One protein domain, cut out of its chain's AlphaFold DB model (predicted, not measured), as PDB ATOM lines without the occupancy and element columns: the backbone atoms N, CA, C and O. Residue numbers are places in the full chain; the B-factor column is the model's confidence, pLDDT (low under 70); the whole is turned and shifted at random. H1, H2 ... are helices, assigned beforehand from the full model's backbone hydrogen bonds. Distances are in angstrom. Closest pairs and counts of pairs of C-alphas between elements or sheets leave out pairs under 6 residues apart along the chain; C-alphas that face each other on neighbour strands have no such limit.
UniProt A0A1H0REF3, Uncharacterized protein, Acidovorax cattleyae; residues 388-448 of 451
ATOM      1  N   ALA A 388     119.316  96.776  74.601       96.12
ATOM      2  CA  ALA A 388     119.929  95.563  74.063       96.12
ATOM      3  C   ALA A 388     120.328  95.725  72.587       96.12
ATOM      4  O   ALA A 388     121.426  95.336  72.205       96.12
ATOM      5  N   GLU A 389     119.471  96.353  71.779       96.56
ATOM      6  CA  GLU A 389     119.750  96.660  70.370       96.56
ATOM      7  C   GLU A 389     120.928  97.634  70.215       96.56
ATOM      8  O   GLU A 389     121.793  97.431  69.367       96.56
ATOM      9  N   LEU A 390     121.000  98.674  71.051       96.69
ATOM     10  CA  LEU A 390     122.090  99.652  70.999       96.69
ATOM     11  C   LEU A 390     123.433  99.060  71.453       96.69
ATOM     12  O   LEU A 390     124.466  99.376  70.863       96.69
ATOM     13  N   LEU A 391     123.425  98.186  72.466       96.31
ATOM     14  CA  LEU A 391     124.618  97.459  72.911       96.31
ATOM     15  C   LEU A 391     125.100  96.455  71.855       96.31
ATOM     16  O   LEU A 391     126.304  96.348  71.629       96.31
ATOM     17  N   GLU A 392     124.183  95.766  71.173       96.44
ATOM     18  CA  GLU A 392     124.540  94.852  70.082       96.44
ATOM     19  C   GLU A 392     125.172  95.612  68.910       96.44
ATOM     20  O   GLU A 392     126.187  95.177  68.375       96.44
ATOM     21  N   VAL A 393     124.664  96.801  68.567       95.31
ATOM     22  CA  VAL A 393     125.293  97.664  67.554       95.31
ATOM     23  C   VAL A 393     126.675  98.148  67.994       95.31
ATOM     24  O   VAL A 393     127.604  98.173  67.187       95.31
ATOM     25  N   GLN A 394     126.835  98.540  69.261       95.38
ATOM     26  CA  GLN A 394     128.130  98.973  69.785       95.38
ATOM     27  C   GLN A 394     129.179  97.861  69.663       95.38
ATOM     28  O   GLN A 394     130.281  98.124  69.181       95.38
ATOM     29  N   ARG A 395     128.803  96.630  70.024       95.44
ATOM     30  CA  ARG A 395     129.627  95.435  69.838       95.44
ATOM     31  C   ARG A 395     129.915  95.166  68.359       95.44
ATOM     32  O   ARG A 395     131.056  94.890  68.017       95.44
ATOM     33  N   ALA A 396     128.918  95.311  67.482       93.75
ATOM     34  CA  ALA A 396     129.067  95.110  66.038       93.75
ATOM     35  C   ALA A 396     130.178  95.970  65.436       93.75
ATOM     36  O   ALA A 396     130.959  95.497  64.617       93.75
ATOM     37  N   VAL A 397     130.214  97.242  65.839       92.31
ATOM     38  CA  VAL A 397     131.196  98.227  65.378       92.31
ATOM     39  C   VAL A 397     132.597  97.863  65.857       92.31
ATOM     40  O   VAL A 397     133.558  98.037  65.114       92.31
ATOM     41  N   GLU A 398     132.715  97.401  67.101       91.19
ATOM     42  CA  GLU A 398     133.992  96.984  67.685       91.19
ATOM     43  C   GLU A 398     134.515  95.720  66.991       91.19
ATOM     44  O   GLU A 398     135.641  95.730  66.501       91.19
ATOM     45  N   ASP A 399     133.661  94.703  66.821       90.12
ATOM     46  CA  ASP A 399     133.992  93.469  66.098       90.12
ATOM     47  C   ASP A 399     134.415  93.779  64.645       90.12
ATOM     48  O   ASP A 399     135.461  93.322  64.184       90.12
ATOM     49  N   PHE A 400     133.670  94.641  63.939       88.31
ATOM     50  CA  PHE A 400     133.994  95.027  62.560       88.31
ATOM     51  C   PHE A 400     135.338  95.766  62.451       88.31
ATOM     52  O   PHE A 400     136.054  95.596  61.465       88.31
ATOM     53  N   GLY A 401     135.703  96.565  63.459       82.75
ATOM     54  CA  GLY A 401     137.001  97.239  63.520       82.75
ATOM     55  C   GLY A 401     138.180  96.275  63.673       82.75
ATOM     56  O   GLY A 401     139.253  96.542  63.131       82.75
ATOM     57  N   ASP A 402     137.971  95.152  64.363       81.19
ATOM     58  CA  ASP A 402     139.019  94.180  64.676       81.19
ATOM     59  C   ASP A 402     139.170  93.082  63.610       81.19
ATOM     60  O   ASP A 402     140.296  92.678  63.307       81.19
ATOM     61  N   CYS A 403     138.071  92.586  63.027       82.50
ATOM     62  CA  CYS A 403     138.106  91.462  62.080       82.50
ATOM     63  C   CYS A 403     137.484  91.736  60.702       82.50
ATOM     64  O   CYS A 403     137.573  90.871  59.834       82.50
ATOM     65  N   GLY A 404     136.894  92.915  60.466       85.44
ATOM     66  CA  GLY A 404     136.249  93.255  59.189       85.44
ATOM     67  C   GLY A 404     134.925  92.526  58.928       85.44
ATOM     68  O   GLY A 404     134.347  92.674  57.853       85.44
ATOM     69  N   GLU A 405     134.429  91.759  59.899       85.44
ATOM     70  CA  GLU A 405     133.183  90.998  59.820       85.44
ATOM     71  C   GLU A 405     132.334  91.241  61.076       85.44
ATOM     72  O   GLU A 405     132.850  91.478  62.165       85.44
ATOM     73  N   THR A 406     131.006  91.193  60.945       87.12
ATOM     74  CA  THR A 406     130.086  91.283  62.087       87.12
ATOM     75  C   THR A 406     128.850  90.418  61.850       87.12
ATOM     76  O   THR A 406     128.388  90.285  60.719       87.12
ATOM     77  N   VAL A 407     128.317  89.803  62.910       90.31
ATOM     78  CA  VAL A 407     127.175  88.858  62.844       90.31
ATOM     79  C   VAL A 407     125.849  89.551  63.203       90.31
ATOM     80  O   VAL A 407     124.859  88.902  63.529       90.31
ATOM     81  N   VAL A 408     125.810  90.884  63.173       93.06
ATOM     82  CA  VAL A 408     124.622  91.643  63.572       93.06
ATOM     83  C   VAL A 408     123.535  91.619  62.505       93.06
ATOM     84  O   VAL A 408     123.793  91.677  61.304       93.06
ATOM     85  N   ASP A 409     122.292  91.540  62.977       94.50
ATOM     86  CA  ASP A 409     121.102  91.536  62.141       94.50
ATOM     87  C   ASP A 409     121.011  92.802  61.263       94.50
ATOM     88  O   ASP A 409     121.166  93.937  61.725       94.50
ATOM     89  N   TYR A 410     120.745  92.602  59.972       89.62
ATOM     90  CA  TYR A 410     120.689  93.679  58.984       89.62
ATOM     91  C   TYR A 410     119.572  94.697  59.268       89.62
ATOM     92  O   TYR A 410     119.755  95.896  59.041       89.62
ATOM     93  N   GLU A 411     118.425  94.258  59.794       93.75
ATOM     94  CA  GLU A 411     117.311  95.146  60.133       93.75
ATOM     95  C   GLU A 411     117.691  96.081  61.288       93.75
ATOM     96  O   GLU A 411     117.368  97.275  61.268       93.75
ATOM     97  N   LEU A 412     118.449  95.567  62.261       95.19
ATOM     98  CA  LEU A 412     118.997  96.365  63.354       95.19
ATOM     99  C   LEU A 412     119.990  97.416  62.835       95.19
ATOM    100  O   LEU A 412     119.884  98.590  63.199       95.19
ATOM    101  N   LEU A 413     120.902  97.043  61.935       91.88
ATOM    102  CA  LEU A 413     121.850  97.981  61.322       91.88
ATOM    103  C   LEU A 413     121.128  99.092  60.546       91.88
ATOM    104  O   LEU A 413     121.447 100.272  60.717       91.88
ATOM    105  N   LEU A 414     120.095  98.743  59.773       91.44
ATOM    106  CA  LEU A 414     119.300  99.702  59.005       91.44
ATOM    107  C   LEU A 414     118.533 100.673  59.912       91.44
ATOM    108  O   LEU A 414     118.576 101.885  59.694       91.44
ATOM    109  N   ARG A 415     117.864 100.177  60.960       94.44
ATOM    110  CA  ARG A 415     117.168 101.030  61.943       94.44
ATOM    111  C   ARG A 415     118.133 101.972  62.658       94.44
ATOM    112  O   ARG A 415     117.788 103.122  62.926       94.44
ATOM    113  N   THR A 416     119.349 101.509  62.921       91.62
ATOM    114  CA  THR A 416     120.375 102.287  63.623       91.62
ATOM    115  C   THR A 416     121.002 103.358  62.730       91.62
ATOM    116  O   THR A 416     121.248 104.479  63.187       91.62
ATOM    117  N   ALA A 417     121.166 103.076  61.437       90.25
ATOM    118  CA  ALA A 417     121.551 104.076  60.447       90.25
ATOM    119  C   ALA A 417     120.444 105.114  60.199       90.25
ATOM    120  O   ALA A 417     120.721 106.311  60.159       90.25
ATOM    121  N   LEU A 418     119.176 104.691  60.129       90.50
ATOM    122  CA  LEU A 418     118.027 105.605  60.037       90.50
ATOM    123  C   LEU A 418     117.919 106.527  61.259       90.50
ATOM    124  O   LEU A 418     117.520 107.682  61.131       90.50
ATOM    125  N   ALA A 419     118.332 106.047  62.433       89.69
ATOM    126  CA  ALA A 419     118.446 106.849  63.647       89.69
ATOM    127  C   ALA A 419     119.739 107.698  63.714       89.69
ATOM    128  O   ALA A 419     119.998 108.345  64.726       89.69
ATOM    129  N   SER A 420     120.527 107.745  62.631       90.31
ATOM    130  CA  SER A 420     121.763 108.535  62.494       90.31
ATOM    131  C   SER A 420     122.886 108.159  63.472       90.31
ATOM    132  O   SER A 420     123.746 108.986  63.782       90.31
ATOM    133  N   TYR A 421     122.907 106.915  63.959       88.81
ATOM    134  CA  TYR A 421     123.998 106.413  64.800       88.81
ATOM    135  C   TYR A 421     125.147 105.789  63.981       88.81
ATOM    136  O   TYR A 421     126.290 105.801  64.440       88.81
ATOM    137  N   LEU A 422     124.866 105.292  62.768       90.25
ATOM    138  CA  LEU A 422     125.824 104.628  61.871       90.25
ATOM    139  C   LEU A 422     125.795 105.208  60.451       90.25
ATOM    140  O   LEU A 422     124.741 105.619  59.970       90.25
ATOM    141  N   GLU A 423     126.937 105.162  59.763       85.75
ATOM    142  CA  GLU A 423     127.029 105.352  58.311       85.75
ATOM    143  C   GLU A 423     126.877 104.004  57.585       85.75
ATOM    144  O   GLU A 423     127.700 103.102  57.773       85.75
ATOM    145  N   CYS A 424     125.849 103.861  56.737       69.19
ATOM    146  CA  CYS A 424     125.519 102.600  56.049       69.19
ATOM    147  C   CYS A 424     126.657 102.021  55.197       69.19
ATOM    148  O   CYS A 424     126.686 100.821  54.955       69.19
ATOM    149  N   THR A 425     127.562 102.859  54.693       68.00
ATOM    150  CA  THR A 425     128.575 102.457  53.704       68.00
ATOM    151  C   THR A 425     129.856 101.917  54.329       68.00
ATOM    152  O   THR A 425     130.635 101.269  53.635       68.00
ATOM    153  N   ARG A 426     130.114 102.199  55.613       68.44
ATOM    154  CA  ARG A 426     131.414 101.913  56.247       68.44
ATOM    155  C   ARG A 426     131.323 101.308  57.642       68.44
ATOM    156  O   ARG A 426     132.361 101.121  58.267       68.44
ATOM    157  N   PHE A 427     130.111 101.071  58.156       70.19
ATOM    158  CA  PHE A 427     129.883 100.713  59.564       70.19
ATOM    159  C   PHE A 427     130.609 101.657  60.537       70.19
ATOM    160  O   PHE A 427     130.952 101.299  61.662       70.19
ATOM    161  N   GLN A 428     130.840 102.897  60.098       77.62
ATOM    162  CA  GLN A 428     131.533 103.900  60.879       77.62
ATOM    163  C   GLN A 428     130.512 104.586  61.782       77.62
ATOM    164  O   GLN A 428     129.451 105.036  61.338       77.62
ATOM    165  N   VAL A 429     130.823 104.664  63.074       80.12
ATOM    166  CA  VAL A 429     129.981 105.395  64.019       80.12
ATOM    167  C   VAL A 429     130.135 106.887  63.744       80.12
ATOM    168  O   VAL A 429     131.144 107.491  64.104       80.12
ATOM    169  N   LEU A 430     129.114 107.484  63.129       79.19
ATOM    170  CA  LEU A 430     129.087 108.914  62.800       79.19
ATOM    171  C   LEU A 430     129.086 109.789  64.055       79.19
ATOM    172  O   LEU A 430     129.612 110.901  64.055       79.19
ATOM    173  N   ASN A 431     128.470 109.300  65.133       84.19
ATOM    174  CA  ASN A 431     128.281 110.075  66.350       84.19
ATOM    175  C   ASN A 431     128.328 109.182  67.593       84.19
ATOM    176  O   ASN A 431     127.304 108.903  68.217       84.19
ATOM    177  N   ARG A 432     129.539 108.748  67.970       88.25
ATOM    178  CA  ARG A 432     129.759 107.903  69.157       88.25
ATOM    179  C   ARG A 432     129.144 108.521  70.419       88.25
ATOM    180  O   ARG A 432     128.392 107.819  71.086       88.25
ATOM    181  N   PRO A 433     129.277 109.841  70.672       91.06
ATOM    182  CA  PRO A 433     128.597 110.472  71.799       91.06
ATOM    183  C   PRO A 433     127.064 110.388  71.750       91.06
ATOM    184  O   PRO A 433     126.426 110.377  72.798       91.06
ATOM    185  N   ALA A 434     126.440 110.396  70.567       88.44
ATOM    186  CA  ALA A 434     124.990 110.230  70.458       88.44
ATOM    187  C   ALA A 434     124.556 108.786  70.711       88.44
ATOM    188  O   ALA A 434     123.528 108.592  71.355       88.44
ATOM    189  N   LEU A 435     125.341 107.809  70.249       89.88
ATOM    190  CA  LEU A 435     125.110 106.397  70.542       89.88
ATOM    191  C   LEU A 435     125.220 106.129  72.051       89.88
ATOM    192  O   LEU A 435     124.297 105.567  72.632       89.88
ATOM    193  N   ASP A 436     126.272 106.630  72.702       92.00
ATOM    194  CA  ASP A 436     126.468 106.474  74.149       92.00
ATOM    195  C   ASP A 436     125.310 107.111  74.946       92.00
ATOM    196  O   ASP A 436     124.720 106.479  75.820       92.00
ATOM    197  N   ARG A 437     124.880 108.329  74.573       93.50
ATOM    198  CA  ARG A 437     123.702 108.976  75.188       93.50
ATOM    199  C   ARG A 437     122.408 108.194  74.968       93.50
ATOM    200  O   ARG A 437     121.532 108.221  75.829       93.50
ATOM    201  N   ALA A 438     122.253 107.545  73.817       91.31
ATOM    202  CA  ALA A 438     121.081 106.729  73.525       91.31
ATOM    203  C   ALA A 438     121.055 105.462  74.388       91.31
ATOM    204  O   ALA A 438     119.984 105.092  74.871       91.31
ATOM    205  N   ILE A 439     122.221 104.850  74.627       93.44
ATOM    206  CA  ILE A 439     122.384 103.715  75.542       93.44
ATOM    207  C   ILE A 439     122.005 104.139  76.963       93.44
ATOM    208  O   ILE A 439     121.144 103.507  77.574       93.44
ATOM    209  N   ASP A 440     122.546 105.256  77.453       94.31
ATOM    210  CA  ASP A 440     122.223 105.776  78.788       94.31
ATOM    211  C   ASP A 440     120.728 106.111  78.930       94.31
ATOM    212  O   ASP A 440     120.094 105.778  79.932       94.31
ATOM    213  N   ALA A 441     120.123 106.719  77.905       91.50
ATOM    214  CA  ALA A 441     118.694 107.025  77.889       91.50
ATOM    215  C   ALA A 441     117.812 105.768  77.800       91.50
ATOM    216  O   ALA A 441     116.692 105.751  78.313       91.50
ATOM    217  N   ALA A 442     118.268 104.711  77.123       91.75
ATOM    218  CA  ALA A 442     117.577 103.427  77.094       91.75
ATOM    219  C   ALA A 442     117.662 102.720  78.455       91.75
ATOM    220  O   ALA A 442     116.634 102.243  78.940       91.75
ATOM    221  N   ARG A 443     118.830 102.760  79.108       93.69
ATOM    222  CA  ARG A 443     119.044 102.234  80.462       93.69
ATOM    223  C   ARG A 443     118.181 102.940  81.500       93.69
ATOM    224  O   ARG A 443     117.446 102.295  82.243       93.69
ATOM    225  N   TRP A 444     118.168 104.273  81.483       91.38
ATOM    226  CA  TRP A 444     117.338 105.079  82.383       91.38
ATOM    227  C   TRP A 444     115.841 104.744  82.268       91.38
ATOM    228  O   TRP A 444     115.132 104.661  83.273       91.38
ATOM    229  N   ARG A 445     115.355 104.488  81.043       90.81
ATOM    230  CA  ARG A 445     113.972 104.048  80.797       90.81
ATOM    231  C   ARG A 445     113.691 102.656  81.378       90.81
ATOM    232  O   ARG A 445     112.591 102.440  81.884       90.81
ATOM    233  N   GLN A 446     114.651 101.729  81.330       89.06
ATOM    234  CA  GLN A 446     114.503 100.397  81.937       89.06
ATOM    235  C   GLN A 446     114.482 100.444  83.468       89.06
ATOM    236  O   GLN A 446     113.730  99.699  84.092       89.06
ATOM    237  N   GLU A 447     115.250 101.348  84.075       92.56
ATOM    238  CA  GLU A 447     115.328 101.526  85.532       92.56
ATOM    239  C   GLU A 447     114.080 102.200  86.142       92.56
ATOM    240  O   GLU A 447     114.010 102.420  87.351       92.56
ATOM    241  N   GLY A 448     113.058 102.500  85.330       90.50
ATOM    242  CA  GLY A 448     111.824 103.137  85.788       90.50
ATOM    243  C   GLY A 448     111.950 104.647  85.982       90.50
ATOM    244  O   GLY A 448     111.122 105.248  86.668       90.50
TER     245      GLY A 448
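What this domain is: This is residues 388 to 448 of the 451 residues of an uncharacterized protein of Acidovorax cattleyae (UniProt A0A1H0REF3). Two long helices, H1 and H3, run opposite ways and overlap only in part, near the beginning of H1, where the short helix H2 lies crosswise to H1; a long loop, residues 419 to 431, joins H2 to H3. The printed part has 61 residues, with three named helices in the order H1, H2, H3 and no named strand, an all-helix class. It is compact, with a radius of gyration of the C-alphas of 11.5 A, yet elongated, spanning 37 by 20 by 18 A.

Where its parts are: H1, residues 388 to 403, begins at C-alpha 388 (119.929, 95.563, 74.063) and is 22.2 A long. H2, residues 410 to 418, is 12.3 A long. H3, residues 432 to 446, is 21.3 A long and ends at C-alpha 446 (114.503, 100.397, 81.937).

How they stand to each other: H1 touches H2 with residues 389 to 393 alone, about perpendicular at 79 degrees; the closest C-alphas, of Glu 389 and Leu 412, are 7.1 A apart. Residues 390 to 391 of H1 touch residues 435 to 439 of H3, closest at the C-alphas of Leu 390 and Ile 439, 6.1 A. H1 and H3 run opposite ways at a shallow tilt of 32 degrees, only just short of steep. H2 and H3 are apart. In H1, H2 and H3 every O i to N i+4 pair is within hydrogen-bond range.

The domain as a whole: The C-alphas farthest apart, of Gly 404 and Gly 448, are 37.4 A apart. The printed part has no cut; the link H2 to H3 is long. Residues 424 to 426 have pLDDT under 70.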